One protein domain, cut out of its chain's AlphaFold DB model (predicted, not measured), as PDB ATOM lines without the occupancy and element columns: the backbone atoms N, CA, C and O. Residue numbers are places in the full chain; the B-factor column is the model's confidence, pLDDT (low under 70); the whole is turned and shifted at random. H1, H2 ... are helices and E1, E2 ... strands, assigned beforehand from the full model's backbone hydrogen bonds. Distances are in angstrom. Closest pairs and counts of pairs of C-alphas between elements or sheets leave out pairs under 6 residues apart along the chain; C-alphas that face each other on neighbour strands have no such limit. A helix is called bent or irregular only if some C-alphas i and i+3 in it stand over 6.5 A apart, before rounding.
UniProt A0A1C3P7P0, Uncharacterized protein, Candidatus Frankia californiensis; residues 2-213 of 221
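This is residues 2 to 213 of the 221 residues of an uncharacterized protein of Candidatus Frankia californiensis (UniProt A0A1C3P7P0). Two unequal lobes follow each other along the longest axis: a larger one of mostly crossed helices, H3 to H9, with H4 in its middle, and a smaller one in which the strands E1 and E4 pair and H2 packs beside E4. A small hairpin, E2 and E3, is set to one side of the smaller lobe. The printed part has 212 residues with nine named helices and four named strands, in the order H1 E1 E2 E3 H2 E4 H3 H4 H5 H6 H7 H8 H9; E1 and E4 are parallel, E2 and E3 antiparallel. The class is mostly helix, though under half of the residues are in named elements. The whole is compact, with a radius of gyration of the C-alphas of 18.5 A and spans of 58 by 39 by 34 A.

The closest C-alphas of H1, residues 2 to 5, and E1, residues 10 to 13, are those of Ala 3 and Val 11, 6.7 A apart. E1 is parallel to E4, residues 58 to 61, with N 11 and O 58 within hydrogen-bond range at 2.7 A. E2, residues 24 to 26, and E3, residues 29 to 31, form an antiparallel hairpin, with N 31 and O 24 at 2.8 A. The closest C-alphas of H2, residues 39 to 52, and E4 are those of Arg 46 and Tyr 59, 6.1 A apart. H3, residues 68 to 75, touches H4, residues 108 to 117, at a steep tilt of 62 degrees, the closest C-alphas being Ala 72 and Leu 117, 5.5 A apart. H5, residues 123 to 129, is close to H4 but not clearly touching: C-alphas 114 and 126 are closest, at 7.0 A. H6, residues 139 to 148, touches H4 about perpendicular, at 85 degrees, with Asp 108 and Arg 144 closest by C-alphas, 6.5 A. H7, residues 164 to 174, touches H4 at a steep tilt of 50 degrees, with C-alphas 116 and 170 closest, 5.5 A. H8, residues 184 to 188, touches H6, C-alphas 142 and 185 being closest at 5.5 A. H9, residues 198 to 201, only just touches H7, with 3 pairs of C-alphas within 8 A, the closest Val 169 and Pro 198 at 6.2 A. H2 is apart from H3 to H9. Every O i to N i+4 pair is within range in H2, H3, H4, H5, H7 and H8, and 4 of 6 in H6; H1 and H9 are too short for one.

H1 begins at C-alpha 2, (1.684, 27.972, 21.304). H2 is 19.9 A long, H4 14.2 A, H6 15.0 A and H7 15.3 A. H6 is irregular, C-alphas 140 and 143 being 7.5 A apart. H9 ends at C-alpha 201, (26.746, 48.649, 33.783).

The C-alphas farthest apart, of Ala 54 and Gly 182, are 58.4 A apart. The printed part has no cut. The links H3 to H4 and H6 to H7 are long. Mean pLDDT of the printed part is 93.6; residues 153 to 156 are under 70.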
ATOM      1  N   ALA A   2       0.900  29.206  21.517       89.88
ATOM      2  CA  ALA A   2       1.684  27.972  21.304       89.88
ATOM      3  C   ALA A   2       2.140  27.299  22.615       89.88
ATOM      4  O   ALA A   2       1.830  26.140  22.841       89.88
ATOM      5  N   ALA A   3       2.746  28.058  23.535       91.44
ATOM      6  CA  ALA A   3       3.124  27.545  24.854       91.44
ATOM      7  C   ALA A   3       1.946  26.930  25.634       91.44
ATOM      8  O   ALA A   3       2.076  25.828  26.148       91.44
ATOM      9  N   ALA A   4       0.787  27.592  25.665       87.00
ATOM     10  CA  ALA A   4      -0.398  27.069  26.345       87.00
ATOM     11  C   ALA A   4      -0.952  25.801  25.669       87.00
ATOM     12  O   ALA A   4      -1.326  24.858  26.358       87.00
ATOM     13  N   LEU A   5      -0.976  25.769  24.331       90.69
ATOM     14  CA  LEU A   5      -1.442  24.616  23.551       90.69
ATOM     15  C   LEU A   5      -0.529  23.396  23.726       90.69
ATOM     16  O   LEU A   5      -1.018  22.274  23.782       90.69
ATOM     17  N   ASP A   6       0.771  23.631  23.882       94.06
ATOM     18  CA  ASP A   6       1.774  22.590  24.113       94.06
ATOM     19  C   ASP A   6       1.926  22.223  25.602       94.06
ATOM     20  O   ASP A   6       2.827  21.467  25.964       94.06
ATOM     21  N   GLY A   7       1.101  22.784  26.495       91.12
ATOM     22  CA  GLY A   7       1.197  22.540  27.938       91.12
ATOM     23  C   GLY A   7       2.488  23.060  28.584       91.12
ATOM     24  O   GLY A   7       2.863  22.594  29.659       91.12
ATOM     25  N   ARG A   8       3.179  24.013  27.949       94.31
ATOM     26  CA  ARG A   8       4.356  24.689  28.514       94.31
ATOM     27  C   ARG A   8       3.928  25.678  29.593       94.31
ATOM     28  O   ARG A   8       2.928  26.381  29.457       94.31
ATOM     29  N   ASP A   9       4.723  25.758  30.650       93.44
ATOM     30  CA  ASP A   9       4.457  26.596  31.817       93.44
ATOM     31  C   ASP A   9       5.022  28.016  31.689       93.44
ATOM     32  O   ASP A   9       4.587  28.892  32.431       93.44
ATOM     33  N   ALA A  10       5.950  28.254  30.757       95.25
ATOM     34  CA  ALA A  10       6.611  29.539  30.567       95.25
ATOM     35  C   ALA A  10       6.864  29.891  29.089       95.25
ATOM     36  O   ALA A  10       7.077  29.031  28.230       95.25
ATOM     37  N   VAL A  11       6.886  31.193  28.819       96.31
ATOM     38  CA  VAL A  11       7.415  31.837  27.617       96.31
ATOM     39  C   VAL A  11       8.585  32.705  28.061       96.31
ATOM     40  O   VAL A  11       8.399  33.717  28.741       96.31
ATOM     41  N   VAL A  12       9.788  32.291  27.671       96.69
ATOM     42  CA  VAL A  12      11.034  32.976  28.017       96.69
ATOM     43  C   VAL A  12      11.486  33.813  26.831       96.69
ATOM     44  O   VAL A  12      11.738  33.286  25.748       96.69
ATOM     45  N   MET A  13      11.592  35.118  27.044       97.00
ATOM     46  CA  MET A  13      12.109  36.071  26.068       97.00
ATOM     47  C   MET A  13      13.566  36.424  26.383       97.00
ATOM     48  O   MET A  13      14.034  36.257  27.509       97.00
ATOM     49  N   SER A  14      14.281  36.971  25.405       95.12
ATOM     50  CA  SER A  14      15.676  37.411  25.555       95.12
ATOM     51  C   SER A  14      15.817  38.931  25.466       95.12
ATOM     52  O   SER A  14      16.820  39.407  24.958       95.12
ATOM     53  N   ASN A  15      14.811  39.691  25.909       96.88
ATOM     54  CA  ASN A  15      14.899  41.153  25.904       96.88
ATOM     55  C   ASN A  15      15.691  41.651  27.114       96.88
ATOM     56  O   ASN A  15      15.426  41.256  28.250       96.88
ATOM     57  N   GLU A  16      16.622  42.542  26.840       95.94
ATOM     58  CA  GLU A  16      17.569  43.157  27.755       95.94
ATOM     59  C   GLU A  16      17.005  44.398  28.469       95.94
ATOM     60  O   GLU A  16      15.888  44.859  28.198       95.94
ATOM     61  N   TRP A  17      17.779  44.970  29.390       95.50
ATOM     62  CA  TRP A  17      17.417  46.197  30.100       95.50
ATOM     63  C   TRP A  17      17.184  47.372  29.135       95.50
ATOM     64  O   TRP A  17      16.121  48.008  29.170       95.50
ATOM     65  N   SER A  18      18.120  47.607  28.208       92.75
ATOM     66  CA  SER A  18      18.082  48.747  27.284       92.75
ATOM     67  C   SER A  18      17.013  48.650  26.196       92.75
ATOM     68  O   SER A  18      16.659  49.668  25.601       92.75
ATOM     69  N   ALA A  19      16.363  47.492  26.029       93.56
ATOM     70  CA  ALA A  19      15.150  47.367  25.218       93.56
ATOM     71  C   ALA A  19      13.986  48.239  25.737       93.56
ATOM     72  O   ALA A  19      13.023  48.490  25.009       93.56
ATOM     73  N   SER A  20      14.059  48.706  26.989       93.44
ATOM     74  CA  SER A  20      13.085  49.631  27.581       93.44
ATOM     75  C   SER A  20      13.365  51.105  27.264       93.44
ATOM     76  O   SER A  20      12.496  51.941  27.507       93.44
ATOM     77  N   VAL A  21      14.538  51.439  26.718       90.12
ATOM     78  CA  VAL A  21      14.963  52.825  26.478       90.12
ATOM     79  C   VAL A  21      14.276  53.408  25.239       90.12
ATOM     80  O   VAL A  21      14.133  52.750  24.204       90.12
ATOM     81  N   GLY A  22      13.846  54.667  25.345       87.56
ATOM     82  CA  GLY A  22      13.265  55.430  24.243       87.56
ATOM     83  C   GLY A  22      14.208  55.550  23.044       87.56
ATOM     84  O   GLY A  22      15.424  55.636  23.181       87.56
ATOM     85  N   THR A  23      13.646  55.543  21.838       85.31
ATOM     86  CA  THR A  23      14.399  55.759  20.592       85.31
ATOM     87  C   THR A  23      14.475  57.243  20.242       85.31
ATOM     88  O   THR A  23      15.517  57.714  19.796       85.31
ATOM     89  N   VAL A  24      13.377  57.978  20.440       87.56
ATOM     90  CA  VAL A  24      13.270  59.416  20.163       87.56
ATOM     91  C   VAL A  24      12.289  60.069  21.134       87.56
ATOM     92  O   VAL A  24      11.350  59.421  21.591       87.56
ATOM     93  N   GLU A  25      12.476  61.356  21.406       87.88
ATOM     94  CA  GLU A  25      11.508  62.195  22.112       87.88
ATOM     95  C   GLU A  25      10.714  63.035  21.103       87.88
ATOM     96  O   GLU A  25      11.298  63.721  20.262       87.88
ATOM     97  N   VAL A  26       9.382  62.993  21.180       89.56
ATOM     98  CA  VAL A  26       8.473  63.804  20.352       89.56
ATOM     99  C   VAL A  26       7.470  64.484  21.273       89.56
ATOM    100  O   VAL A  26       6.766  63.808  22.017       89.56
ATOM    101  N   ASP A  27       7.418  65.817  21.257       93.00
ATOM    102  CA  ASP A  27       6.528  66.622  22.111       93.00
ATOM    103  C   ASP A  27       6.616  66.261  23.612       93.00
ATOM    104  O   ASP A  27       5.611  66.201  24.323       93.00
ATOM    105  N   GLY A  28       7.833  65.976  24.092       91.31
ATOM    106  CA  GLY A  28       8.101  65.564  25.478       91.31
ATOM    107  C   GLY A  28       7.658  64.136  25.815       91.31
ATOM    108  O   GLY A  28       7.493  63.809  26.991       91.31
ATOM    109  N   ARG A  29       7.400  63.305  24.799       90.31
ATOM    110  CA  ARG A  29       7.045  61.893  24.950       90.31
ATOM    111  C   ARG A  29       8.124  60.999  24.364       90.31
ATOM    112  O   ARG A  29       8.443  61.097  23.176       90.31
ATOM    113  N   SER A  30       8.550  60.033  25.167       90.19
ATOM    114  CA  SER A  30       9.469  58.992  24.733       90.19
ATOM    115  C   SER A  30       8.777  57.983  23.824       90.19
ATOM    116  O   SER A  30       7.812  57.324  24.219       90.19
ATOM    117  N   ILE A  31       9.279  57.837  22.602       90.69
ATOM    118  CA  ILE A  31       8.825  56.849  21.627       90.69
ATOM    119  C   ILE A  31       9.878  55.750  21.524       90.69
ATOM    120  O   ILE A  31      11.004  55.984  21.084       90.69
ATOM    121  N   ASN A  32       9.502  54.526  21.892       91.62
ATOM    122  CA  ASN A  32      10.328  53.331  21.740       91.62
ATOM    123  C   ASN A  32       9.802  52.479  20.574       91.62
ATOM    124  O   ASN A  32       8.725  51.885  20.668       91.62
ATOM    125  N   HIS A  33      10.571  52.382  19.483       89.88
ATOM    126  CA  HIS A  33      10.181  51.585  18.309       89.88
ATOM    127  C   HIS A  33      10.125  50.071  18.586       89.88
ATOM    128  O   HIS A  33       9.561  49.315  17.798       89.88
ATOM    129  N   GLN A  34      10.685  49.634  19.717       91.12
ATOM    130  CA  GLN A  34      10.679  48.263  20.217       91.12
ATOM    131  C   GLN A  34       9.859  48.127  21.506       91.12
ATOM    132  O   GLN A  34      10.180  47.284  22.336       91.12
ATOM    133  N   TYR A  35       8.804  48.928  21.701       94.25
ATOM    134  CA  TYR A  35       8.004  48.916  22.936       94.25
ATOM    135  C   TYR A  35       7.603  47.506  23.412       94.25
ATOM    136  O   TYR A  35       7.665  47.226  24.607       94.25
ATOM    137  N   SER A  36       7.282  46.583  22.495       95.56
ATOM    138  CA  SER A  36       6.938  45.187  22.818       95.56
ATOM    139  C   SER A  36       8.070  44.368  23.465       95.56
ATOM    140  O   SER A  36       7.833  43.265  23.954       95.56
ATOM    141  N   LYS A  37       9.297  44.893  23.484       95.38
ATOM    142  CA  LYS A  37      10.460  44.331  24.178       95.38
ATOM    143  C   LYS A  37      10.756  45.021  25.511       95.38
ATOM    144  O   LYS A  37      11.646  44.573  26.229       95.38
ATOM    145  N   GLY A  38      10.051  46.096  25.857       96.12
ATOM    146  CA  GLY A  38      10.283  46.861  27.082       96.12
ATOM    147  C   GLY A  38       9.654  46.231  28.330       96.12
ATOM    148  O   GLY A  38       8.711  45.443  28.240       96.12
ATOM    149  N   GLU A  39      10.155  46.619  29.506       97.00
ATOM    150  CA  GLU A  39       9.626  46.179  30.809       97.00
ATOM    151  C   GLU A  39       8.141  46.524  30.969       97.00
ATOM    152  O   GLU A  39       7.360  45.680  31.407       97.00
ATOM    153  N   ALA A  40       7.725  47.716  30.531       96.31
ATOM    154  CA  ALA A  40       6.344  48.169  30.680       96.31
ATOM    155  C   ALA A  40       5.356  47.284  29.900       96.31
ATOM    156  O   ALA A  40       4.264  46.975  30.390       96.31
ATOM    157  N   PHE A  41       5.746  46.843  28.699       97.31
ATOM    158  CA  PHE A  41       4.965  45.886  27.921       97.31
ATOM    159  C   PHE A  41       4.946  44.513  28.595       97.31
ATOM    160  O   PHE A  41       3.880  43.919  28.731       97.31
ATOM    161  N   GLU A  42       6.103  44.024  29.049       97.62
ATOM    162  CA  GLU A  42       6.219  42.744  29.754       97.62
ATOM    163  C   GLU A  42       5.313  42.699  30.991       97.62
ATOM    164  O   GLU A  42       4.529  41.764  31.141       97.62
ATOM    165  N   ASN A  43       5.339  43.744  31.823       97.50
ATOM    166  CA  ASN A  43       4.462  43.886  32.981       97.50
ATOM    167  C   ASN A  43       2.978  43.898  32.579       97.50
ATOM    168  O   ASN A  43       2.173  43.184  33.169       97.50
ATOM    169  N   SER A  44       2.620  44.666  31.546       97.00
ATOM    170  CA  SER A  44       1.231  44.771  31.076       97.00
ATOM    171  C   SER A  44       0.705  43.437  30.541       97.00
ATOM    172  O   SER A  44      -0.407  43.029  30.871       97.00
ATOM    173  N   LEU A  45       1.512  42.720  29.756       95.75
ATOM    174  CA  LEU A  45       1.145  41.404  29.240       95.75
ATOM    175  C   LEU A  45       0.996  40.386  30.374       95.75
ATOM    176  O   LEU A  45       0.035  39.621  30.380       95.75
ATOM    177  N   ARG A  46       1.901  40.399  31.361       95.62
ATOM    178  CA  ARG A  46       1.785  39.551  32.555       95.62
ATOM    179  C   ARG A  46       0.481  39.800  33.312       95.62
ATOM    180  O   ARG A  46      -0.164  38.828  33.694       95.62
ATOM    181  N   SER A  47       0.065  41.058  33.479       95.69
ATOM    182  CA  SER A  47      -1.225  41.388  34.104       95.69
ATOM    183  C   SER A  47      -2.402  40.799  33.325       95.69
ATOM    184  O   SER A  47      -3.251  40.131  33.909       95.69
ATOM    185  N   VAL A  48      -2.407  40.935  31.995       95.00
ATOM    186  CA  VAL A  48      -3.453  40.339  31.146       95.00
ATOM    187  C   VAL A  48      -3.483  38.813  31.286       95.00
ATOM    188  O   VAL A  48      -4.559  38.230  31.403       95.00
ATOM    189  N   LEU A  49      -2.327  38.143  31.307       92.88
ATOM    190  CA  LEU A  49      -2.248  36.686  31.485       92.88
ATOM    191  C   LEU A  49      -2.742  36.242  32.871       92.88
ATOM    192  O   LEU A  49      -3.413  35.214  32.983       92.88
ATOM    193  N   ALA A  50      -2.451  37.023  33.915       92.19
ATOM    194  CA  ALA A  50      -2.960  36.792  35.265       92.19
ATOM    195  C   ALA A  50      -4.493  36.846  35.311       92.19
ATOM    196  O   ALA A  50      -5.116  35.950  35.878       92.19
ATOM    197  N   GLU A  51      -5.091  37.838  34.652       93.31
ATOM    198  CA  GLU A  51      -6.542  38.045  34.624       93.31
ATOM    199  C   GLU A  51      -7.286  37.046  33.727       93.31
ATOM    200  O   GLU A  51      -8.412  36.660  34.034       93.31
ATOM    201  N   THR A  52      -6.677  36.616  32.618       90.56
ATOM    202  CA  THR A  52      -7.393  35.877  31.555       90.56
ATOM    203  C   THR A  52      -7.073  34.388  31.491       90.56
ATOM    204  O   THR A  52      -7.908  33.612  31.031       90.56
ATOM    205  N   LEU A  53      -5.891  33.963  31.948       85.94
ATOM    206  CA  LEU A  53      -5.404  32.581  31.821       85.94
ATOM    207  C   LEU A  53      -4.921  32.003  33.158       85.94
ATOM    208  O   LEU A  53      -4.043  31.138  33.187       85.94
ATOM    209  N   ALA A  54      -5.469  32.501  34.273       86.12
ATOM    210  CA  ALA A  54      -5.057  32.123  35.626       86.12
ATOM    211  C   ALA A  54      -3.529  32.220  35.833       86.12
ATOM    212  O   ALA A  54      -2.922  31.387  36.508       86.12
ATOM    213  N   GLY A  55      -2.898  33.218  35.202       79.75
ATOM    214  CA  GLY A  55      -1.462  33.477  35.308       79.75
ATOM    215  C   GLY A  55      -0.565  32.540  34.508       79.75
ATOM    216  O   GLY A  55       0.624  32.482  34.802       79.75
ATOM    217  N   ARG A  56      -1.089  31.799  33.520       86.38
ATOM    218  CA  ARG A  56      -0.288  30.862  32.715       86.38
ATOM    219  C   ARG A  56      -0.343  31.143  31.210       86.38
ATOM    220  O   ARG A  56      -1.398  31.494  30.688       86.38
ATOM    221  N   PRO A  57       0.755  30.895  30.473       92.50
ATOM    222  CA  PRO A  57       2.100  30.585  30.973       92.50
ATOM    223  C   PRO A  57       2.751  31.802  31.657       92.50
ATOM    224  O   PRO A  57       2.359  32.938  31.390       92.50
ATOM    225  N   ASP A  58       3.769  31.570  32.489       94.19
ATOM    226  CA  ASP A  58       4.678  32.627  32.941       94.19
ATOM    227  C   ASP A  58       5.257  33.339  31.712       94.19
ATOM    228  O   ASP A  58       5.672  32.693  30.754       94.19
ATOM    229  N   TYR A  59       5.308  34.667  31.723       96.25
ATOM    230  CA  TYR A  59       5.925  35.446  30.649       96.25
ATOM    231  C   TYR A  59       6.973  36.371  31.245       96.25
ATOM    232  O   TYR A  59       6.640  37.184  32.108       96.25
ATOM    233  N   PHE A  60       8.226  36.243  30.823       97.12
ATOM    234  CA  PHE A  60       9.306  37.102  31.301       97.12
ATOM    235  C   PHE A  60      10.463  37.150  30.303       97.12
ATOM    236  O   PHE A  60      10.642  36.233  29.498       97.12
ATOM    237  N   SER A  61      11.274  38.203  30.374       97.62
ATOM    238  CA  SER A  61      12.542  38.272  29.648       97.62
ATOM    239  C   SER A  61      13.695  37.882  30.570       97.62
ATOM    240  O   SER A  61      13.959  38.566  31.556       97.62
ATOM    241  N   LEU A  62      14.399  36.793  30.250       97.25
ATOM    242  CA  LEU A  62      15.517  36.281  31.055       97.25
ATOM    243  C   LEU A  62      16.665  37.291  31.155       97.25
ATOM    244  O   LEU A  62      17.352  37.350  32.168       97.25
ATOM    245  N   LEU A  63      16.844  38.102  30.108       96.81
ATOM    246  CA  LEU A  63      17.883  39.123  30.049       96.81
ATOM    247  C   LEU A  63      17.442  40.487  30.586       96.81
ATOM    248  O   LEU A  63      18.251  41.409  30.587       96.81
ATOM    249  N   ARG A  64      16.199  40.627  31.079       96.75
ATOM    250  CA  ARG A  64      15.647  41.913  31.533       96.75
ATOM    251  C   ARG A  64      16.578  42.690  32.467       96.75
ATOM    252  O   ARG A  64      16.658  43.904  32.281       96.75
ATOM    253  N   PRO A  65      17.249  42.058  33.448       96.81
ATOM    254  CA  PRO A  65      18.078  42.808  34.368       96.81
ATOM    255  C   PRO A  65      19.478  43.110  33.828       96.81
ATOM    256  O   PRO A  65      20.276  43.695  34.541       96.81
ATOM    257  N   PHE A  66      19.830  42.727  32.604       97.12
ATOM    258  CA  PHE A  66      21.192  42.884  32.104       97.12
ATOM    259  C   PHE A  66      21.259  43.914  30.980       97.12
ATOM    260  O   PHE A  66      20.379  43.986  30.121       97.12
ATOM    261  N   THR A  67      22.325  44.710  30.989       96.62
ATOM    262  CA  THR A  67      22.698  45.611  29.892       96.62
ATOM    263  C   THR A  67      23.259  44.800  28.715       96.62
ATOM    264  O   THR A  67      23.733  43.674  28.897       96.62
ATOM    265  N   GLU A  68      23.256  45.359  27.505       96.31
ATOM    266  CA  GLU A  68      23.985  44.788  26.363       96.31
ATOM    267  C   GLU A  68      25.483  44.665  26.665       96.31
ATOM    268  O   GLU A  68      26.103  43.686  26.260       96.31
ATOM    269  N   LEU A  69      26.079  45.596  27.422       97.25
ATOM    270  CA  LEU A  69      27.484  45.491  27.833       97.25
ATOM    271  C   LEU A  69      27.731  44.257  28.721       97.25
ATOM    272  O   LEU A  69      28.703  43.522  28.512       97.25
ATOM    273  N   TRP A  70      26.840  43.991  29.683       97.19
ATOM    274  CA  TRP A  70      26.891  42.784  30.510       97.19
ATOM    275  C   TRP A  70      26.741  41.524  29.654       97.19
ATOM    276  O   TRP A  70      27.533  40.583  29.782       97.19
ATOM    277  N   ILE A  71      25.763  41.526  28.744       97.31
ATOM    278  CA  ILE A  71      25.482  40.405  27.841       97.31
ATOM    279  C   ILE A  71      26.680  40.150  26.926       97.31
ATOM    280  O   ILE A  71      27.085  38.999  26.775       97.31
ATOM    281  N   ALA A  72      27.301  41.193  26.375       97.94
ATOM    282  CA  ALA A  72      28.486  41.106  25.532       97.94
ATOM    283  C   ALA A  72      29.674  40.485  26.279       97.94
ATOM    284  O   ALA A  72      30.312  39.566  25.756       97.94
ATOM    285  N   ARG A  73      29.923  40.902  27.530       98.00
ATOM    286  CA  ARG A  73      30.942  40.283  28.395       98.00
ATOM    287  C   ARG A  73      30.665  38.798  28.603       98.00
ATOM    288  O   ARG A  73      31.581  37.981  28.521       98.00
ATOM    289  N   ARG A  74      29.406  38.438  28.869       97.00
ATOM    290  CA  ARG A  74      29.014  37.043  29.096       97.00
ATOM    291  C   ARG A  74      29.132  36.217  27.815       97.00
ATOM    292  O   ARG A  74      29.667  35.115  27.872       97.00
ATOM    293  N   PHE A  75      28.686  36.750  26.679       97.81
ATOM    294  CA  PHE A  75      28.739  36.111  25.364       97.81
ATOM    295  C   PHE A  75      30.175  35.864  24.892       97.81
ATOM    296  O   PHE A  75      30.449  34.815  24.314       97.81
ATOM    297  N   ALA A  76      31.109  36.769  25.201       98.19
ATOM    298  CA  ALA A  76      32.524  36.616  24.863       98.19
ATOM    299  C   ALA A  76      33.165  35.332  25.435       98.19
ATOM    300  O   ALA A  76      34.162  34.851  24.902       98.19
ATOM    301  N   ALA A  77      32.572  34.734  26.475       97.69
ATOM    302  CA  ALA A  77      33.006  33.458  27.042       97.69
ATOM    303  C   ALA A  77      32.497  32.212  26.279       97.69
ATOM    304  O   ALA A  77      32.801  31.093  26.692       97.69
ATOM    305  N   TYR A  78      31.735  32.375  25.189       97.69
ATOM    306  CA  TYR A  78      31.128  31.276  24.424       97.69
ATOM    307  C   TYR A  78      31.586  31.254  22.952       97.69
ATOM    308  O   TYR A  78      30.776  31.466  22.040       97.69
ATOM    309  N   PRO A  79      32.875  30.962  22.684       97.25
ATOM    310  CA  PRO A  79      33.440  31.004  21.336       97.25
ATOM    311  C   PRO A  79      32.768  30.048  20.343       97.25
ATOM    312  O   PRO A  79      32.778  30.314  19.145       97.25
ATOM    313  N   GLN A  80      32.125  28.978  20.819       97.56
ATOM    314  CA  GLN A  80      31.387  28.036  19.973       97.56
ATOM    315  C   GLN A  80      30.226  28.674  19.194       97.56
ATOM    316  O   GLN A  80      29.721  28.065  18.256       97.56
ATOM    317  N   TYR A  81      29.772  29.870  19.578       97.00
ATOM    318  CA  TYR A  81      28.677  30.562  18.893       97.00
ATOM    319  C   TYR A  81      29.145  31.635  17.910       97.00
ATOM    320  O   TYR A  81      28.307  32.176  17.185       97.00
ATOM    321  N   PHE A  82      30.446  31.940  17.846       96.75
ATOM    322  CA  PHE A  82      30.963  33.055  17.045       96.75
ATOM    323  C   PHE A  82      30.744  32.875  15.536       96.75
ATOM    324  O   PHE A  82      30.527  33.862  14.840       96.75
ATOM    325  N   ASP A  83      30.674  31.631  15.054       93.62
ATOM    326  CA  ASP A  83      30.404  31.320  13.642       93.62
ATOM    327  C   ASP A  83      28.900  31.260  13.303       93.62
ATOM    328  O   ASP A  83      28.509  31.110  12.142       93.62
ATOM    329  N   HIS A  84      28.024  31.353  14.307       93.06
ATOM    330  CA  HIS A  84      26.586  31.116  14.147       93.06
ATOM    331  C   HIS A  84      25.733  32.355  14.393       93.06
ATOM    332  O   HIS A  84      24.682  32.517  13.765       93.06
ATOM    333  N   PHE A  85      26.153  33.236  15.300       95.06
ATOM    334  CA  PHE A  85      25.358  34.408  15.636       95.06
ATOM    335  C   PHE A  85      25.360  35.438  14.500       95.06
ATOM    336  O   PHE A  85      26.363  35.686  13.830       95.06
ATOM    337  N   ARG A  86      24.198  36.054  14.270       92.31
ATOM    338  CA  ARG A  86      24.038  37.086  13.249       92.31
ATOM    339  C   ARG A  86      22.860  37.976  13.577       92.31
ATOM    340  O   ARG A  86      21.743  37.493  13.715       92.31
ATOM    341  N   SER A  87      23.100  39.279  13.634       92.44
ATOM    342  CA  SER A  87      22.042  40.285  13.798       92.44
ATOM    343  C   SER A  87      22.086  41.375  12.726       92.44
ATOM    344  O   SER A  87      21.267  42.282  12.741       92.44
ATOM    345  N   CYS A  88      23.003  41.278  11.754       96.06
ATOM    346  CA  CYS A  88      23.153  42.240  10.662       96.06
ATOM    347  C   CYS A  88      21.820  42.572   9.971       96.06
ATOM    348  O   CYS A  88      21.193  41.686   9.392       96.06
ATOM    349  N   ASN A  89      21.461  43.856   9.890       94.38
ATOM    350  CA  ASN A  89      20.215  44.300   9.249       94.38
ATOM    351  C   ASN A  89      20.074  43.782   7.812       94.38
ATOM    352  O   ASN A  89      18.981  43.444   7.373       94.38
ATOM    353  N   ARG A  90      21.186  43.670   7.070       95.06
ATOM    354  CA  ARG A  90      21.191  43.164   5.685       95.06
ATOM    355  C   ARG A  90      20.965  41.655   5.585       95.06
ATOM    356  O   ARG A  90      20.523  41.200   4.537       95.06
ATOM    357  N   ALA A  91      21.215  40.889   6.644       93.88
ATOM    358  CA  ALA A  91      20.907  39.461   6.671       93.88
ATOM    359  C   ALA A  91      19.406  39.180   6.866       93.88
ATOM    360  O   ALA A  91      18.910  38.143   6.434       93.88
ATOM    361  N   PHE A  92      18.671  40.135   7.444       90.88
ATOM    362  CA  PHE A  92      17.242  40.020   7.753       90.88
ATOM    363  C   PHE A  92      16.362  40.954   6.906       90.88
ATOM    364  O   PHE A  92      15.259  41.311   7.311       90.88
ATOM    365  N   HIS A  93      16.826  41.351   5.712       90.06
ATOM    366  CA  HIS A  93      16.003  42.095   4.745       90.06
ATOM    367  C   HIS A  93      14.680  41.369   4.481       90.06
ATOM    368  O   HIS A  93      14.681  40.157   4.303       90.06
ATOM    369  N   LEU A  94      13.550  42.081   4.436       90.25
ATOM    370  CA  LEU A  94      12.247  41.438   4.211       90.25
ATOM    371  C   LEU A  94      12.227  40.670   2.887       90.25
ATOM    372  O   LEU A  94      11.857  39.497   2.880       90.25
ATOM    373  N   ASP A  95      12.714  41.310   1.823       94.12
ATOM    374  CA  ASP A  95      12.933  40.697   0.515       94.12
ATOM    375  C   ASP A  95      14.070  39.656   0.585       94.12
ATOM    376  O   ASP A  95      15.236  40.035   0.765       94.12
ATOM    377  N   PRO A  96      13.767  38.353   0.420       94.00
ATOM    378  CA  PRO A  96      14.768  37.295   0.468       94.00
ATOM    379  C   PRO A  96      15.879  37.451  -0.573       94.00
ATOM    380  O   PRO A  96      17.018  37.096  -0.280       94.00
ATOM    381  N   ALA A  97      15.591  38.027  -1.746       95.19
ATOM    382  CA  ALA A  97      16.580  38.204  -2.812       95.19
ATOM    383  C   ALA A  97      17.683  39.211  -2.445       95.19
ATOM    384  O   ALA A  97      18.741  39.244  -3.072       95.19
ATOM    385  N   ARG A  98      17.448  40.037  -1.417       93.75
ATOM    386  CA  ARG A  98      18.385  41.057  -0.929       93.75
ATOM    387  C   ARG A  98      19.093  40.653   0.362       93.75
ATOM    388  O   ARG A  98      19.925  41.422   0.851       93.75
ATOM    389  N   ARG A  99      18.764  39.489   0.934       95.81
ATOM    390  CA  ARG A  99      19.365  39.016   2.186       95.81
ATOM    391  C   ARG A  99      20.811  38.610   1.963       95.81
ATOM    392  O   ARG A  99      21.129  37.858   1.048       95.81
ATOM    393  N   LEU A 100      21.679  39.080   2.848       94.31
ATOM    394  CA  LEU A 100      23.044  38.582   2.935       94.31
ATOM    395  C   LEU A 100      23.110  37.343   3.829       94.31
ATOM    396  O   LEU A 100      22.503  37.271   4.894       94.31
ATOM    397  N   ASP A 101      23.937  36.394   3.431       93.69
ATOM    398  CA  ASP A 101      24.284  35.191   4.187       93.69
ATOM    399  C   ASP A 101      25.408  35.419   5.214       93.69
ATOM    400  O   ASP A 101      25.900  34.471   5.820       93.69
ATOM    401  N   ARG A 102      25.776  36.680   5.444       93.69
ATOM    402  CA  ARG A 102      26.936  37.110   6.227       93.69
ATOM    403  C   ARG A 102      26.723  38.485   6.849       93.69
ATOM    404  O   ARG A 102      25.744  39.176   6.545       93.69
ATOM    405  N   TRP A 103      27.670  38.918   7.672       97.38
ATOM    406  CA  TRP A 103      27.726  40.297   8.143       97.38
ATOM    407  C   TRP A 103      28.090  41.252   7.000       97.38
ATOM    408  O   TRP A 103      29.003  41.001   6.216       97.38
ATOM    409  N   CYS A 104      27.381  42.379   6.886       97.25
ATOM    410  CA  CYS A 104      27.714  43.386   5.873       97.25
ATOM    411  C   CYS A 104      28.899  44.278   6.273       97.25
ATOM    412  O   CYS A 104      29.432  44.973   5.411       97.25
ATOM    413  N   GLY A 105      29.259  44.297   7.563       97.88
ATOM    414  CA  GLY A 105      30.352  45.101   8.121       97.88
ATOM    415  C   GLY A 105      30.108  46.613   8.130       97.88
ATOM    416  O   GLY A 105      31.035  47.365   8.375       97.88
ATOM    417  N   ARG A 106      28.894  47.089   7.805       97.44
ATOM    418  CA  ARG A 106      28.644  48.529   7.555       97.44
ATOM    419  C   ARG A 106      27.329  49.102   8.081       97.44
ATOM    420  O   ARG A 106      27.177  50.316   8.101       97.44
ATOM    421  N   CYS A 107      26.336  48.273   8.407       96.25
ATOM    422  CA  CYS A 107      25.066  48.771   8.957       96.25
ATOM    423  C   CYS A 107      25.195  49.073  10.450       96.25
ATOM    424  O   CYS A 107      26.095  48.540  11.098       96.25
ATOM    425  N   ASP A 108      24.256  49.841  11.003       95.19
ATOM    426  CA  ASP A 108      24.312  50.289  12.400       95.19
ATOM    427  C   ASP A 108      24.359  49.117  13.387       95.19
ATOM    428  O   ASP A 108      25.111  49.162  14.356       95.19
ATOM    429  N   LYS A 109      23.675  48.002  13.088       95.75
ATOM    430  CA  LYS A 109      23.765  46.783  13.905       95.75
ATOM    431  C   LYS A 109      25.128  46.089  13.816       95.75
ATOM    432  O   LYS A 109      25.553  45.500  14.798       95.75
ATOM    433  N   CYS A 110      25.837  46.170  12.684       98.12
ATOM    434  CA  CYS A 110      27.219  45.677  12.613       98.12
ATOM    435  C   CYS A 110      28.144  46.553  13.458       98.12
ATOM    436  O   CYS A 110      28.873  46.009  14.278       98.12
ATOM    437  N   CYS A 111      28.075  47.879  13.294       98.25
ATOM    438  CA  CYS A 111      28.868  48.824  14.085       98.25
ATOM    439  C   CYS A 111      28.615  48.650  15.589       98.25
ATOM    440  O   CYS A 111      29.559  48.598  16.366       98.25
ATOM    441  N   PHE A 112      27.352  48.492  15.991       97.81
ATOM    442  CA  PHE A 112      26.989  48.264  17.386       97.81
ATOM    443  C   PHE A 112      27.559  46.953  17.939       97.81
ATOM    444  O   PHE A 112      28.180  46.970  18.995       97.81
ATOM    445  N   ILE A 113      27.373  45.829  17.233       98.19
ATOM    446  CA  ILE A 113      27.866  44.521  17.695       98.19
ATOM    447  C   ILE A 113      29.390  44.500  17.795       98.19
ATOM    448  O   ILE A 113      29.930  43.952  18.751       98.19
ATOM    449  N   ASP A 114      30.077  45.109  16.832       98.62
ATOM    450  CA  ASP A 114      31.528  45.226  16.879       98.62
ATOM    451  C   ASP A 114      31.983  46.057  18.086       98.62
ATOM    452  O   ASP A 114      32.803  45.611  18.886       98.62
ATOM    453  N   LEU A 115      31.362  47.225  18.291       98.44
ATOM    454  CA  LEU A 115      31.684  48.113  19.403       98.44
ATOM    455  C   LEU A 115      31.442  47.469  20.771       98.44
ATOM    456  O   LEU A 115      32.304  47.557  21.638       98.44
ATOM    457  N   ILE A 116      30.278  46.847  20.981       98.25
ATOM    458  CA  ILE A 116      29.889  46.313  22.295       98.25
ATOM    459  C   ILE A 116      30.715  45.074  22.684       98.25
ATOM    460  O   ILE A 116      30.917  44.822  23.870       98.25
ATOM    461  N   LEU A 117      31.237  44.325  21.701       98.56
ATOM    462  CA  LEU A 117      32.099  43.157  21.923       98.56
ATOM    463  C   LEU A 117      33.593  43.502  22.003       98.56
ATOM    464  O   LEU A 117      34.343  42.758  22.639       98.56
ATOM    465  N   ALA A 118      34.041  44.608  21.402       98.38
ATOM    466  CA  ALA A 118      35.448  45.025  21.379       98.38
ATOM    467  C   ALA A 118      36.141  45.148  22.753       98.38
ATOM    468  O   ALA A 118      37.350  44.907  22.818       98.38
ATOM    469  N   PRO A 119      35.448  45.464  23.867       98.19
ATOM    470  CA  PRO A 119      36.034  45.386  25.203       98.19
ATOM    471  C   PRO A 119      36.489  43.984  25.611       98.19
ATOM    472  O   PRO A 119      37.419  43.856  26.408       98.19
ATOM    473  N   PHE A 120      35.848  42.937  25.087       98.62
ATOM    474  CA  PHE A 120      35.938  41.571  25.611       98.62
ATOM    475  C   PHE A 120      36.528  40.570  24.616       98.62
ATOM    476  O   PHE A 120      37.041  39.535  25.038       98.62
ATOM    477  N   LEU A 121      36.509  40.881  23.319       98.56
ATOM    478  CA  LEU A 121      37.093  40.060  22.262       98.56
ATOM    479  C   LEU A 121      38.294  40.749  21.623       98.56
ATOM    480  O   LEU A 121      38.321  41.971  21.472       98.56
ATOM    481  N   ASP A 122      39.295  39.950  21.255       98.19
ATOM    482  CA  ASP A 122      40.466  40.463  20.553       98.19
ATOM    483  C   ASP A 122      40.159  40.858  19.097       98.19
ATOM    484  O   ASP A 122      39.210  40.359  18.479       98.19
ATOM    485  N   GLU A 123      40.959  41.781  18.553       97.81
ATOM    486  CA  GLU A 123      40.835  42.234  17.154       97.81
ATOM    487  C   GLU A 123      40.835  41.065  16.152       97.81
ATOM    488  O   GLU A 123      39.912  40.995  15.337       97.81
ATOM    489  N   PRO A 124      41.755  40.079  16.219       98.06
ATOM    490  CA  PRO A 124      41.738  38.959  15.285       98.06
ATOM    491  C   PRO A 124      40.437  38.146  15.319       98.06
ATOM    492  O   PRO A 124      39.999  37.645  14.280       98.06
ATOM    493  N   THR A 125      39.807  37.997  16.486       98.31
ATOM    494  CA  THR A 125      38.525  37.302  16.630       98.31
ATOM    495  C   THR A 125      37.389  38.102  16.020       98.31
ATOM    496  O   THR A 125      36.635  37.539  15.224       98.31
ATOM    497  N   LEU A 126      37.283  39.397  16.315       98.25
ATOM    498  CA  LEU A 126      36.236  40.240  15.732       98.25
ATOM    499  C   LEU A 126      36.396  40.372  14.215       98.25
ATOM    500  O   LEU A 126      35.426  40.213  13.469       98.25
ATOM    501  N   ARG A 127      37.629  40.474  13.719       97.75
ATOM    502  CA  ARG A 127      37.912  40.409  12.285       97.75
ATOM    503  C   ARG A 127      37.444  39.107  11.636       97.75
ATOM    504  O   ARG A 127      36.949  39.159  10.512       97.75
ATOM    505  N   ARG A 128      37.550  37.952  12.307       97.69
ATOM    506  CA  ARG A 128      36.980  36.686  11.801       97.69
ATOM    507  C   ARG A 128      35.454  36.697  11.806       97.69
ATOM    508  O   ARG A 128      34.873  36.352  10.786       97.69
ATOM    509  N   VAL A 129      34.825  37.141  12.898       97.62
ATOM    510  CA  VAL A 129      33.356  37.244  13.020       97.62
ATOM    511  C   VAL A 129      32.752  38.029  11.853       97.62
ATOM    512  O   VAL A 129      31.714  37.650  11.315       97.62
ATOM    513  N   PHE A 130      33.407  39.113  11.435       97.81
ATOM    514  CA  PHE A 130      32.944  39.969  10.342       97.81
ATOM    515  C   PHE A 130      33.489  39.587   8.953       97.81
ATOM    516  O   PHE A 130      33.413  40.397   8.025       97.81
ATOM    517  N   ASP A 131      34.043  38.385   8.768       95.81
ATOM    518  CA  ASP A 131      34.648  37.929   7.505       95.81
ATOM    519  C   ASP A 131      35.667  38.933   6.931       95.81
ATOM    520  O   ASP A 131      35.637  39.291   5.747       95.81
ATOM    521  N   GLY A 132      36.526  39.475   7.794       96.62
ATOM    522  CA  GLY A 132      37.532  40.479   7.449       96.62
ATOM    523  C   GLY A 132      37.005  41.907   7.283       96.62
ATOM    524  O   GLY A 132      37.790  42.794   6.966       96.62
ATOM    525  N   ARG A 133      35.704  42.150   7.484       96.75
ATOM    526  CA  ARG A 133      35.048  43.464   7.341       96.75
ATOM    527  C   ARG A 133      34.638  44.042   8.693       96.75
ATOM    528  O   ARG A 133      33.497  44.474   8.857       96.75
ATOM    529  N   GLU A 134      35.544  43.982   9.662       98.06
ATOM    530  CA  GLU A 134      35.321  44.531  11.000       98.06
ATOM    531  C   GLU A 134      34.997  46.036  10.923       98.06
ATOM    532  O   GLU A 134      35.803  46.799  10.382       98.06
ATOM    533  N   PRO A 135      33.833  46.484  11.425       98.44
ATOM    534  CA  PRO A 135      33.430  47.889  11.376       98.44
ATOM    535  C   PRO A 135      34.427  48.890  11.990       98.44
ATOM    536  O   PRO A 135      34.649  49.953  11.415       98.44
ATOM    537  N   LEU A 136      35.054  48.573  13.126       98.38
ATOM    538  CA  LEU A 136      36.046  49.414  13.810       98.38
ATOM    539  C   LEU A 136      37.338  49.583  12.997       98.38
ATOM    540  O   LEU A 136      38.094  50.526  13.236       98.38
ATOM    541  N   ALA A 137      37.577  48.711  12.013       97.69
ATOM    542  CA  ALA A 137      38.701  48.808  11.087       97.69
ATOM    543  C   ALA A 137      38.411  49.691   9.854       97.69
ATOM    544  O   ALA A 137      39.318  49.909   9.053       97.69
ATOM    545  N   ASP A 138      37.184  50.208   9.685       98.00
ATOM    546  CA  ASP A 138      36.782  51.046   8.545       98.00
ATOM    547  C   ASP A 138      36.571  52.519   8.971       98.00
ATOM    548  O   ASP A 138      35.509  52.876   9.496       98.00
ATOM    549  N   PRO A 139      37.540  53.424   8.713       97.44
ATOM    550  CA  PRO A 139      37.421  54.842   9.055       97.44
ATOM    551  C   PRO A 139      36.236  55.555   8.392       97.44
ATOM    552  O   PRO A 139      35.792  56.589   8.891       97.44
ATOM    553  N   ALA A 140      35.681  55.022   7.295       97.56
ATOM    554  CA  ALA A 140      34.496  55.602   6.668       97.56
ATOM    555  C   ALA A 140      33.233  55.457   7.541       97.56
ATOM    556  O   ALA A 140      32.225  56.115   7.278       97.56
ATOM    557  N   LEU A 141      33.271  54.614   8.581       97.50
ATOM    558  CA  LEU A 141      32.147  54.364   9.483       97.50
ATOM    559  C   LEU A 141      32.162  55.225  10.752       97.50
ATOM    560  O   LEU A 141      31.230  55.105  11.546       97.50
ATOM    561  N   VAL A 142      33.140  56.124  10.938       96.88
ATOM    562  CA  VAL A 142      33.234  57.001  12.128       96.88
ATOM    563  C   VAL A 142      31.905  57.692  12.444       96.88
ATOM    564  O   VAL A 142      31.464  57.654  13.590       96.88
ATOM    565  N   GLY A 143      31.220  58.240  11.436       94.62
ATOM    566  CA  GLY A 143      29.928  58.908  11.629       94.62
ATOM    567  C   GLY A 143      28.839  57.999  12.215       94.62
ATOM    568  O   GLY A 143      28.037  58.446  13.029       94.62
ATOM    569  N   ARG A 144      28.840  56.698  11.884       95.12
ATOM    570  CA  ARG A 144      27.887  55.732  12.464       95.12
ATOM    571  C   ARG A 144      28.186  55.454  13.928       95.12
ATOM    572  O   ARG A 144      27.266  55.404  14.735       95.12
ATOM    573  N   PHE A 145      29.460  55.305  14.285       96.38
ATOM    574  CA  PHE A 145      29.845  55.153  15.686       96.38
ATOM    575  C   PHE A 145      29.533  56.421  16.487       96.38
ATOM    576  O   PHE A 145      28.968  56.328  17.570       96.38
ATOM    577  N   GLN A 146      29.784  57.610  15.934       95.31
ATOM    578  CA  GLN A 146      29.371  58.870  16.557       95.31
ATOM    579  C   GLN A 146      27.858  58.917  16.811       95.31
ATOM    580  O   GLN A 146      27.450  59.329  17.893       95.31
ATOM    581  N   ALA A 147      27.031  58.433  15.878       93.06
ATOM    582  CA  ALA A 147      25.586  58.324  16.088       93.06
ATOM    583  C   ALA A 147      25.211  57.337  17.210       93.06
ATOM    584  O   ALA A 147      24.357  57.649  18.038       93.06
ATOM    585  N   LEU A 148      25.886  56.183  17.305       93.81
ATOM    586  CA  LEU A 148      25.699  55.232  18.413       93.81
ATOM    587  C   LEU A 148      26.068  55.835  19.778       93.81
ATOM    588  O   LEU A 148      25.431  55.529  20.780       93.81
ATOM    589  N   LEU A 149      27.071  56.713  19.818       93.62
ATOM    590  CA  LEU A 149      27.513  57.411  21.027       93.62
ATOM    591  C   LEU A 149      26.710  58.697  21.311       93.62
ATOM    592  O   LEU A 149      27.011  59.405  22.280       93.62
ATOM    593  N   GLY A 150      25.713  59.036  20.486       90.69
ATOM    594  CA  GLY A 150      24.959  60.287  20.611       90.69
ATOM    595  C   GLY A 150      25.839  61.535  20.470       90.69
ATOM    596  O   GLY A 150      25.632  62.519  21.173       90.69
ATOM    597  N   LEU A 151      26.882  61.461  19.637       88.94
ATOM    598  CA  LEU A 151      27.793  62.566  19.309       88.94
ATOM    599  C   LEU A 151      27.414  63.263  17.993       88.94
ATOM    600  O   LEU A 151      27.909  64.354  17.718       88.94
ATOM    601  N   SER A 152      26.565  62.645  17.167       82.25
ATOM    602  CA  SER A 152      26.013  63.281  15.969       82.25
ATOM    603  C   SER A 152      24.834  64.187  16.312       82.25
ATOM    604  O   SER A 152      24.088  63.923  17.250       82.25
ATOM    605  N   SER A 153      24.604  65.213  15.490       69.31
ATOM    606  CA  SER A 153      23.352  65.985  15.512       69.31
ATOM    607  C   SER A 153      22.150  65.190  14.990       69.31
ATOM    608  O   SER A 153      21.010  65.616  15.158       69.31
ATOM    609  N   GLU A 154      22.394  64.066  14.315       68.44
ATOM    610  CA  GLU A 154      21.357  63.108  13.945       68.44
ATOM    611  C   GLU A 154      20.936  62.280  15.164       68.44
ATOM    612  O   GLU A 154      21.761  61.957  16.022       68.44
ATOM    613  N   ASN A 155      19.650  61.929  15.224       68.00
ATOM    614  CA  ASN A 155      19.109  61.062  16.267       68.00
ATOM    615  C   ASN A 155      19.774  59.677  16.237       68.00
ATOM    616  O   ASN A 155      20.260  59.227  15.196       68.00
ATOM    617  N   LYS A 156      19.712  58.971  17.375       69.50
ATOM    618  CA  LYS A 156      20.049  57.543  17.471       69.50
ATOM    619  C   LYS A 156      19.434  56.782  16.281       69.50
ATOM    620  O   LYS A 156      18.269  57.039  15.954       69.50
ATOM    621  N   PRO A 157      20.165  55.840  15.648       77.69
ATOM    622  CA  PRO A 157      19.619  55.046  14.553       77.69
ATOM    623  C   PRO A 157      18.265  54.430  14.923       77.69
ATOM    624  O   PRO A 157      18.099  53.909  16.028       77.69
ATOM    625  N   TRP A 158      17.308  54.454  13.988       80.19
ATOM    626  CA  TRP A 158      15.997  53.805  14.140       80.19
ATOM    627  C   TRP A 158      16.106  52.284  13.961       80.19
ATOM    628  O   TRP A 158      15.492  51.676  13.088       80.19
ATOM    629  N   GLU A 159      16.987  51.683  14.745       83.56
ATOM    630  CA  GLU A 159      17.417  50.299  14.650       83.56
ATOM    631  C   GLU A 159      17.555  49.724  16.058       83.56
ATOM    632  O   GLU A 159      17.756  50.453  17.034       83.56
ATOM    633  N   CYS A 160      17.480  48.399  16.177       82.44
ATOM    634  CA  CYS A 160      17.587  47.713  17.461       82.44
ATOM    635  C   CYS A 160      19.044  47.655  17.955       82.44
ATOM    636  O   CYS A 160      19.659  46.587  17.960       82.44
ATOM    637  N   VAL A 161      19.616  48.801  18.314       87.00
ATOM    638  CA  VAL A 161      20.971  48.960  18.866       87.00
ATOM    639  C   VAL A 161      20.910  49.404  20.331       87.00
ATOM    640  O   VAL A 161      19.929  50.034  20.747       87.00
ATOM    641  N   GLY A 162      21.950  49.070  21.099       82.31
ATOM    642  CA  GLY A 162      22.019  49.320  22.542       82.31
ATOM    643  C   GLY A 162      21.982  50.797  22.923       82.31
ATOM    644  O   GLY A 162      21.903  51.689  22.070       82.31
ATOM    645  N   ASP A 163      21.969  51.066  24.224       90.25
ATOM    646  CA  ASP A 163      21.891  52.428  24.739       90.25
ATOM    647  C   ASP A 163      23.163  53.253  24.444       90.25
ATOM    648  O   ASP A 163      24.268  52.714  24.318       90.25
ATOM    649  N   VAL A 164      23.003  54.578  24.333       92.44
ATOM    650  CA  VAL A 164      24.114  55.518  24.093       92.44
ATOM    651  C   VAL A 164      25.175  55.390  25.183       92.44
ATOM    652  O   VAL A 164      26.374  55.402  24.900       92.44
ATOM    653  N   THR A 165      24.732  55.237  26.427       93.06
ATOM    654  CA  THR A 165      25.590  55.104  27.600       93.06
ATOM    655  C   THR A 165      26.461  53.858  27.499       93.06
ATOM    656  O   THR A 165      27.678  53.927  27.657       93.06
ATOM    657  N   GLU A 166      25.860  52.727  27.130       95.25
ATOM    658  CA  GLU A 166      26.571  51.460  26.951       95.25
ATOM    659  C   GLU A 166      27.599  51.533  25.817       95.25
ATOM    660  O   GLU A 166      28.718  51.048  25.966       95.25
ATOM    661  N   CYS A 167      27.263  52.195  24.704       95.75
ATOM    662  CA  CYS A 167      28.194  52.399  23.591       95.75
ATOM    663  C   CYS A 167      29.395  53.268  23.996       95.75
ATOM    664  O   CYS A 167      30.532  53.008  23.583       95.75
ATOM    665  N   ARG A 168      29.169  54.294  24.826       96.25
ATOM    666  CA  ARG A 168      30.245  55.144  25.354       96.25
ATOM    667  C   ARG A 168      31.172  54.361  26.275       96.25
ATOM    668  O   ARG A 168      32.387  54.406  26.085       96.25
ATOM    669  N   VAL A 169      30.617  53.590  27.206       96.69
ATOM    670  CA  VAL A 169      31.406  52.750  28.116       96.69
ATOM    671  C   VAL A 169      32.161  51.657  27.353       96.69
ATOM    672  O   VAL A 169      33.344  51.440  27.608       96.69
ATOM    673  N   ALA A 170      31.543  51.027  26.352       97.50
ATOM    674  CA  ALA A 170      32.231  50.075  25.482       97.50
ATOM    675  C   ALA A 170      33.426  50.718  24.759       97.50
ATOM    676  O   ALA A 170      34.512  50.145  24.715       97.50
ATOM    677  N   THR A 171      33.266  51.946  24.260       97.31
ATOM    678  CA  THR A 171      34.367  52.699  23.641       97.31
ATOM    679  C   THR A 171      35.497  52.957  24.639       97.31
ATOM    680  O   THR A 171      36.660  52.733  24.310       97.31
ATOM    681  N   LEU A 172      35.169  53.372  25.868       96.00
ATOM    682  CA  LEU A 172      36.148  53.617  26.933       96.00
ATOM    683  C   LEU A 172      36.933  52.369  27.331       96.00
ATOM    684  O   LEU A 172      38.128  52.463  27.596       96.00
ATOM    685  N   LEU A 173      36.281  51.208  27.357       96.62
ATOM    686  CA  LEU A 173      36.937  49.937  27.650       96.62
ATOM    687  C   LEU A 173      37.777  49.429  26.471       96.62
ATOM    688  O   LEU A 173      38.831  48.832  26.681       96.62
ATOM    689  N   ALA A 174      37.324  49.652  25.233       97.44
ATOM    690  CA  ALA A 174      37.996  49.166  24.031       97.44
ATOM    691  C   ALA A 174      39.218  50.014  23.641       97.44
ATOM    692  O   ALA A 174      40.255  49.461  23.277       97.44
ATOM    693  N   ALA A 175      39.120  51.344  23.732       96.25
ATOM    694  CA  ALA A 175      40.155  52.284  23.297       96.25
ATOM    695  C   ALA A 175      41.560  52.067  23.907       96.25
ATOM    696  O   ALA A 175      42.531  52.141  23.152       96.25
ATOM    697  N   PRO A 176      41.731  51.781  25.216       95.12
ATOM    698  CA  PRO A 176      43.056  51.588  25.809       95.12
ATOM    699  C   PRO A 176      43.650  50.197  25.546       95.12
ATOM    700  O   PRO A 176      44.795  49.943  25.932       95.12
ATOM    701  N   ARG A 177      42.907  49.268  24.930       97.06
ATOM    702  CA  ARG A 177      43.412  47.913  24.694       97.06
ATOM    703  C   ARG A 177      44.575  47.928  23.702       97.06
ATOM    704  O   ARG A 177      44.541  48.597  22.670       97.06
ATOM    705  N   ARG A 178      45.602  47.119  23.975       97.31
ATOM    706  CA  ARG A 178      46.821  47.053  23.149       97.31
ATOM    707  C   ARG A 178      46.553  46.615  21.708       97.31
ATOM    708  O   ARG A 178      47.188  47.131  20.799       97.31
ATOM    709  N   ASP A 179      45.637  45.675  21.503       97.19
ATOM    710  CA  ASP A 179      45.214  45.191  20.181       97.19
ATOM    711  C   ASP A 179      44.307  46.182  19.434       97.19
ATOM    712  O   ASP A 179      44.028  45.998  18.254       97.19
ATOM    713  N   ARG A 180      43.877  47.256  20.104       96.56
ATOM    714  CA  ARG A 180      43.118  48.373  19.528       96.56
ATOM    715  C   ARG A 180      43.959  49.629  19.324       96.56
ATOM    716  O   ARG A 180      43.472  50.613  18.760       96.56
ATOM    717  N   ALA A 181      45.231  49.593  19.723       91.88
ATOM    718  CA  ALA A 181      46.167  50.677  19.478       91.88
ATOM    719  C   ALA A 181      46.260  50.963  17.969       91.88
ATOM    720  O   ALA A 181      46.540  50.075  17.169       91.88
ATOM    721  N   GLY A 182      46.018  52.215  17.576       89.12
ATOM    722  CA  GLY A 182      46.035  52.634  16.171       89.12
ATOM    723  C   GLY A 182      44.692  52.530  15.439       89.12
ATOM    724  O   GLY A 182      44.621  52.922  14.275       89.12
ATOM    725  N   SER A 183      43.615  52.081  16.095       96.19
ATOM    726  CA  SER A 183      42.264  52.185  15.533       96.19
ATOM    727  C   SER A 183      41.885  53.658  15.312       96.19
ATOM    728  O   SER A 183      41.550  54.372  16.262       96.19
ATOM    729  N   ALA A 184      41.855  54.090  14.049       96.50
ATOM    730  CA  ALA A 184      41.452  55.444  13.670       96.50
ATOM    731  C   ALA A 184      40.014  55.774  14.103       96.50
ATOM    732  O   ALA A 184      39.738  56.913  14.471       96.50
ATOM    733  N   VAL A 185      39.119  54.777  14.111       97.81
ATOM    734  CA  VAL A 185      37.730  54.950  14.552       97.81
ATOM    735  C   VAL A 185      37.677  55.295  16.037       97.81
ATOM    736  O   VAL A 185      37.242  56.388  16.379       97.81
ATOM    737  N   LEU A 186      38.176  54.413  16.913       96.88
ATOM    738  CA  LEU A 186      38.215  54.655  18.366       96.88
ATOM    739  C   LEU A 186      38.925  55.969  18.733       96.88
ATOM    740  O   LEU A 186      38.440  56.694  19.596       96.88
ATOM    741  N   ALA A 187      40.019  56.321  18.049       95.62
ATOM    742  CA  ALA A 187      40.703  57.597  18.268       95.62
ATOM    743  C   ALA A 187      39.822  58.815  17.916       95.62
ATOM    744  O   ALA A 187      39.852  59.825  18.618       95.62
ATOM    745  N   ALA A 188      39.013  58.721  16.854       95.62
ATOM    746  CA  ALA A 188      38.118  59.789  16.407       95.62
ATOM    747  C   ALA A 188      36.855  59.955  17.273       95.62
ATOM    748  O   ALA A 188      36.195  60.990  17.185       95.62
ATOM    749  N   LEU A 189      36.512  58.969  18.110       94.06
ATOM    750  CA  LEU A 189      35.400  59.077  19.068       94.06
ATOM    751  C   LEU A 189      35.748  59.955  20.282       94.06
ATOM    752  O   LEU A 189      34.845  60.371  21.005       94.06
ATOM    753  N   GLY A 190      37.029  60.310  20.436       83.56
ATOM    754  CA  GLY A 190      37.509  61.276  21.416       83.56
ATOM    755  C   GLY A 190      37.484  60.762  22.858       83.56
ATOM    756  O   GLY A 190      37.122  59.613  23.121       83.56
ATOM    757  N   PRO A 191      37.898  61.604  23.821       83.19
ATOM    758  CA  PRO A 191      37.706  61.292  25.226       83.19
ATOM    759  C   PRO A 191      36.208  61.332  25.547       83.19
ATOM    760  O   PRO A 191      35.521  62.309  25.247       83.19
ATOM    761  N   LEU A 192      35.705  60.272  26.169       88.25
ATOM    762  CA  LEU A 192      34.320  60.182  26.621       88.25
ATOM    763  C   LEU A 192      34.256  60.331  28.140       88.25
ATOM    764  O   LEU A 192      35.233  60.066  28.839       88.25
ATOM    765  N   SER A 193      33.093  60.746  28.647       83.56
ATOM    766  CA  SER A 193      32.826  60.707  30.088       83.56
ATOM    767  C   SER A 193      32.849  59.265  30.580       83.56
ATOM    768  O   SER A 193      32.216  58.413  29.960       83.56
ATOM    769  N   GLY A 194      33.529  59.019  31.702       74.62
ATOM    770  CA  GLY A 194      33.569  57.724  32.387       74.62
ATOM    771  C   GLY A 194      32.330  57.397  33.220       74.62
ATOM    772  O   GLY A 194      32.380  56.450  33.994       74.62
ATOM    773  N   GLU A 195      31.264  58.191  33.104       82.69
ATOM    774  CA  GLU A 195      30.023  58.015  33.858       82.69
ATOM    775  C   GLU A 195      28.879  57.529  32.954       82.69
ATOM    776  O   GLU A 195      28.661  58.116  31.883       82.69
ATOM    777  N   PRO A 196      28.115  56.505  33.387       86.81
ATOM    778  CA  PRO A 196      28.374  55.623  34.524       86.81
ATOM    779  C   PRO A 196      29.613  54.753  34.276       86.81
ATOM    780  O   PRO A 196      30.045  54.545  33.139       86.81
ATOM    781  N   THR A 197      30.182  54.250  35.360       92.12
ATOM    782  CA  THR A 197      31.347  53.371  35.330       92.12
ATOM    783  C   THR A 197      31.019  52.036  34.648       92.12
ATOM    784  O   THR A 197      29.869  51.579  34.662       92.12
ATOM    785  N   PRO A 198      32.022  51.357  34.062       92.81
ATOM    786  CA  PRO A 198      31.872  49.982  33.595       92.81
ATOM    787  C   PRO A 198      31.260  49.049  34.637       92.81
ATOM    788  O   PRO A 198      30.410  48.232  34.300       92.81
ATOM    789  N   GLU A 199      31.680  49.169  35.895       93.88
ATOM    790  CA  GLU A 199      31.216  48.343  37.003       93.88
ATOM    791  C   GLU A 199      29.713  48.491  37.222       93.88
ATOM    792  O   GLU A 199      29.030  47.481  37.381       93.88
ATOM    793  N   GLU A 200      29.194  49.720  37.155       93.88
ATOM    794  CA  GLU A 200      27.759  49.971  37.265       93.88
ATOM    795  C   GLU A 200      26.994  49.223  36.177       93.88
ATOM    796  O   GLU A 200      26.078  48.485  36.516       93.88
ATOM    797  N   LEU A 201      27.416  49.317  34.910       94.38
ATOM    798  CA  LEU A 201      26.746  48.649  33.783       94.38
ATOM    799  C   LEU A 201      26.928  47.124  33.747       94.38
ATOM    800  O   LEU A 201      26.244  46.436  32.990       94.38
ATOM    801  N   LEU A 202      27.872  46.585  34.517       95.19
ATOM    802  CA  LEU A 202      28.224  45.165  34.552       95.19
ATOM    803  C   LEU A 202      27.620  44.431  35.760       95.19
ATOM    804  O   LEU A 202      28.081  43.332  36.103       95.19
ATOM    805  N   THR A 203      26.553  44.986  36.335       93.75
ATOM    806  CA  THR A 203      25.724  44.376  37.383       93.75
ATOM    807  C   THR A 203      24.248  44.316  36.957       93.75
ATOM    808  O   THR A 203      23.887  44.915  35.946       93.75
ATOM    809  N   PRO A 204      23.381  43.546  37.640       94.56
ATOM    810  CA  PRO A 204      21.943  43.559  37.371       94.56
ATOM    811  C   PRO A 204      21.295  44.944  37.580       94.56
ATOM    812  O   PRO A 204      21.563  45.625  38.566       94.56
ATOM    813  N   HIS A 205      20.377  45.330  36.693       90.75
ATOM    814  CA  HIS A 205      19.674  46.611  36.668       90.75
ATOM    815  C   HIS A 205      18.162  46.464  36.597       90.75
ATOM    816  O   HIS A 205      17.615  45.635  35.874       90.75
ATOM    817  N   GLY A 206      17.477  47.420  37.221       90.62
ATOM    818  CA  GLY A 206      16.049  47.620  37.026       90.62
ATOM    819  C   GLY A 206      15.187  46.467  37.537       90.62
ATOM    820  O   GLY A 206      15.641  45.504  38.152       90.62
ATOM    821  N   ARG A 207      13.885  46.601  37.305       94.75
ATOM    822  CA  ARG A 207      12.894  45.594  37.678       94.75
ATOM    823  C   ARG A 207      12.893  44.459  36.656       94.75
ATOM    824  O   ARG A 207      12.908  44.708  35.453       94.75
ATOM    825  N   HIS A 208      12.791  43.221  37.132       96.06
ATOM    826  CA  HIS A 208      12.584  42.042  36.294       96.06
ATOM    827  C   HIS A 208      11.491  41.131  36.857       96.06
ATOM    828  O   HIS A 208      11.036  41.295  37.989       96.06
ATOM    829  N   PHE A 209      11.079  40.159  36.043       96.25
ATOM    830  CA  PHE A 209      10.043  39.177  36.381       96.25
ATOM    831  C   PHE A 209      10.515  37.727  36.262       96.25
ATOM    832  O   PHE A 209       9.687  36.819  36.236       96.25
ATOM    833  N   VAL A 210      11.830  37.521  36.147       96.69
ATOM    834  CA  VAL A 210      12.458  36.194  36.106       96.69
ATOM    835  C   VAL A 210      12.109  35.422  37.387       96.69
ATOM    836  O   VAL A 210      12.485  35.883  38.462       96.69
ATOM    837  N   PRO A 211      11.395  34.284  37.307       94.62
ATOM    838  CA  PRO A 211      11.130  33.443  38.473       94.62
ATOM    839  C   PRO A 211      12.409  32.753  38.964       94.62
ATOM    840  O   PRO A 211      13.229  32.365  38.134       94.62
ATOM    841  N   ASP A 212      12.521  32.475  40.266       94.00
ATOM    842  CA  ASP A 212      13.709  31.857  40.890       94.00
ATOM    843  C   ASP A 212      14.187  30.583  40.179       94.00
ATOM    844  O   ASP A 212      15.380  30.383  39.983       94.00
ATOM    845  N   ARG A 213      13.259  29.744  39.693       93.94
ATOM    846  CA  ARG A 213      13.586  28.506  38.957       93.94
ATOM    847  C   ARG A 213      14.311  28.727  37.619       93.94
ATOM    848  O   ARG A 213      14.789  27.766  37.024       93.94
TER     849      ARG A 213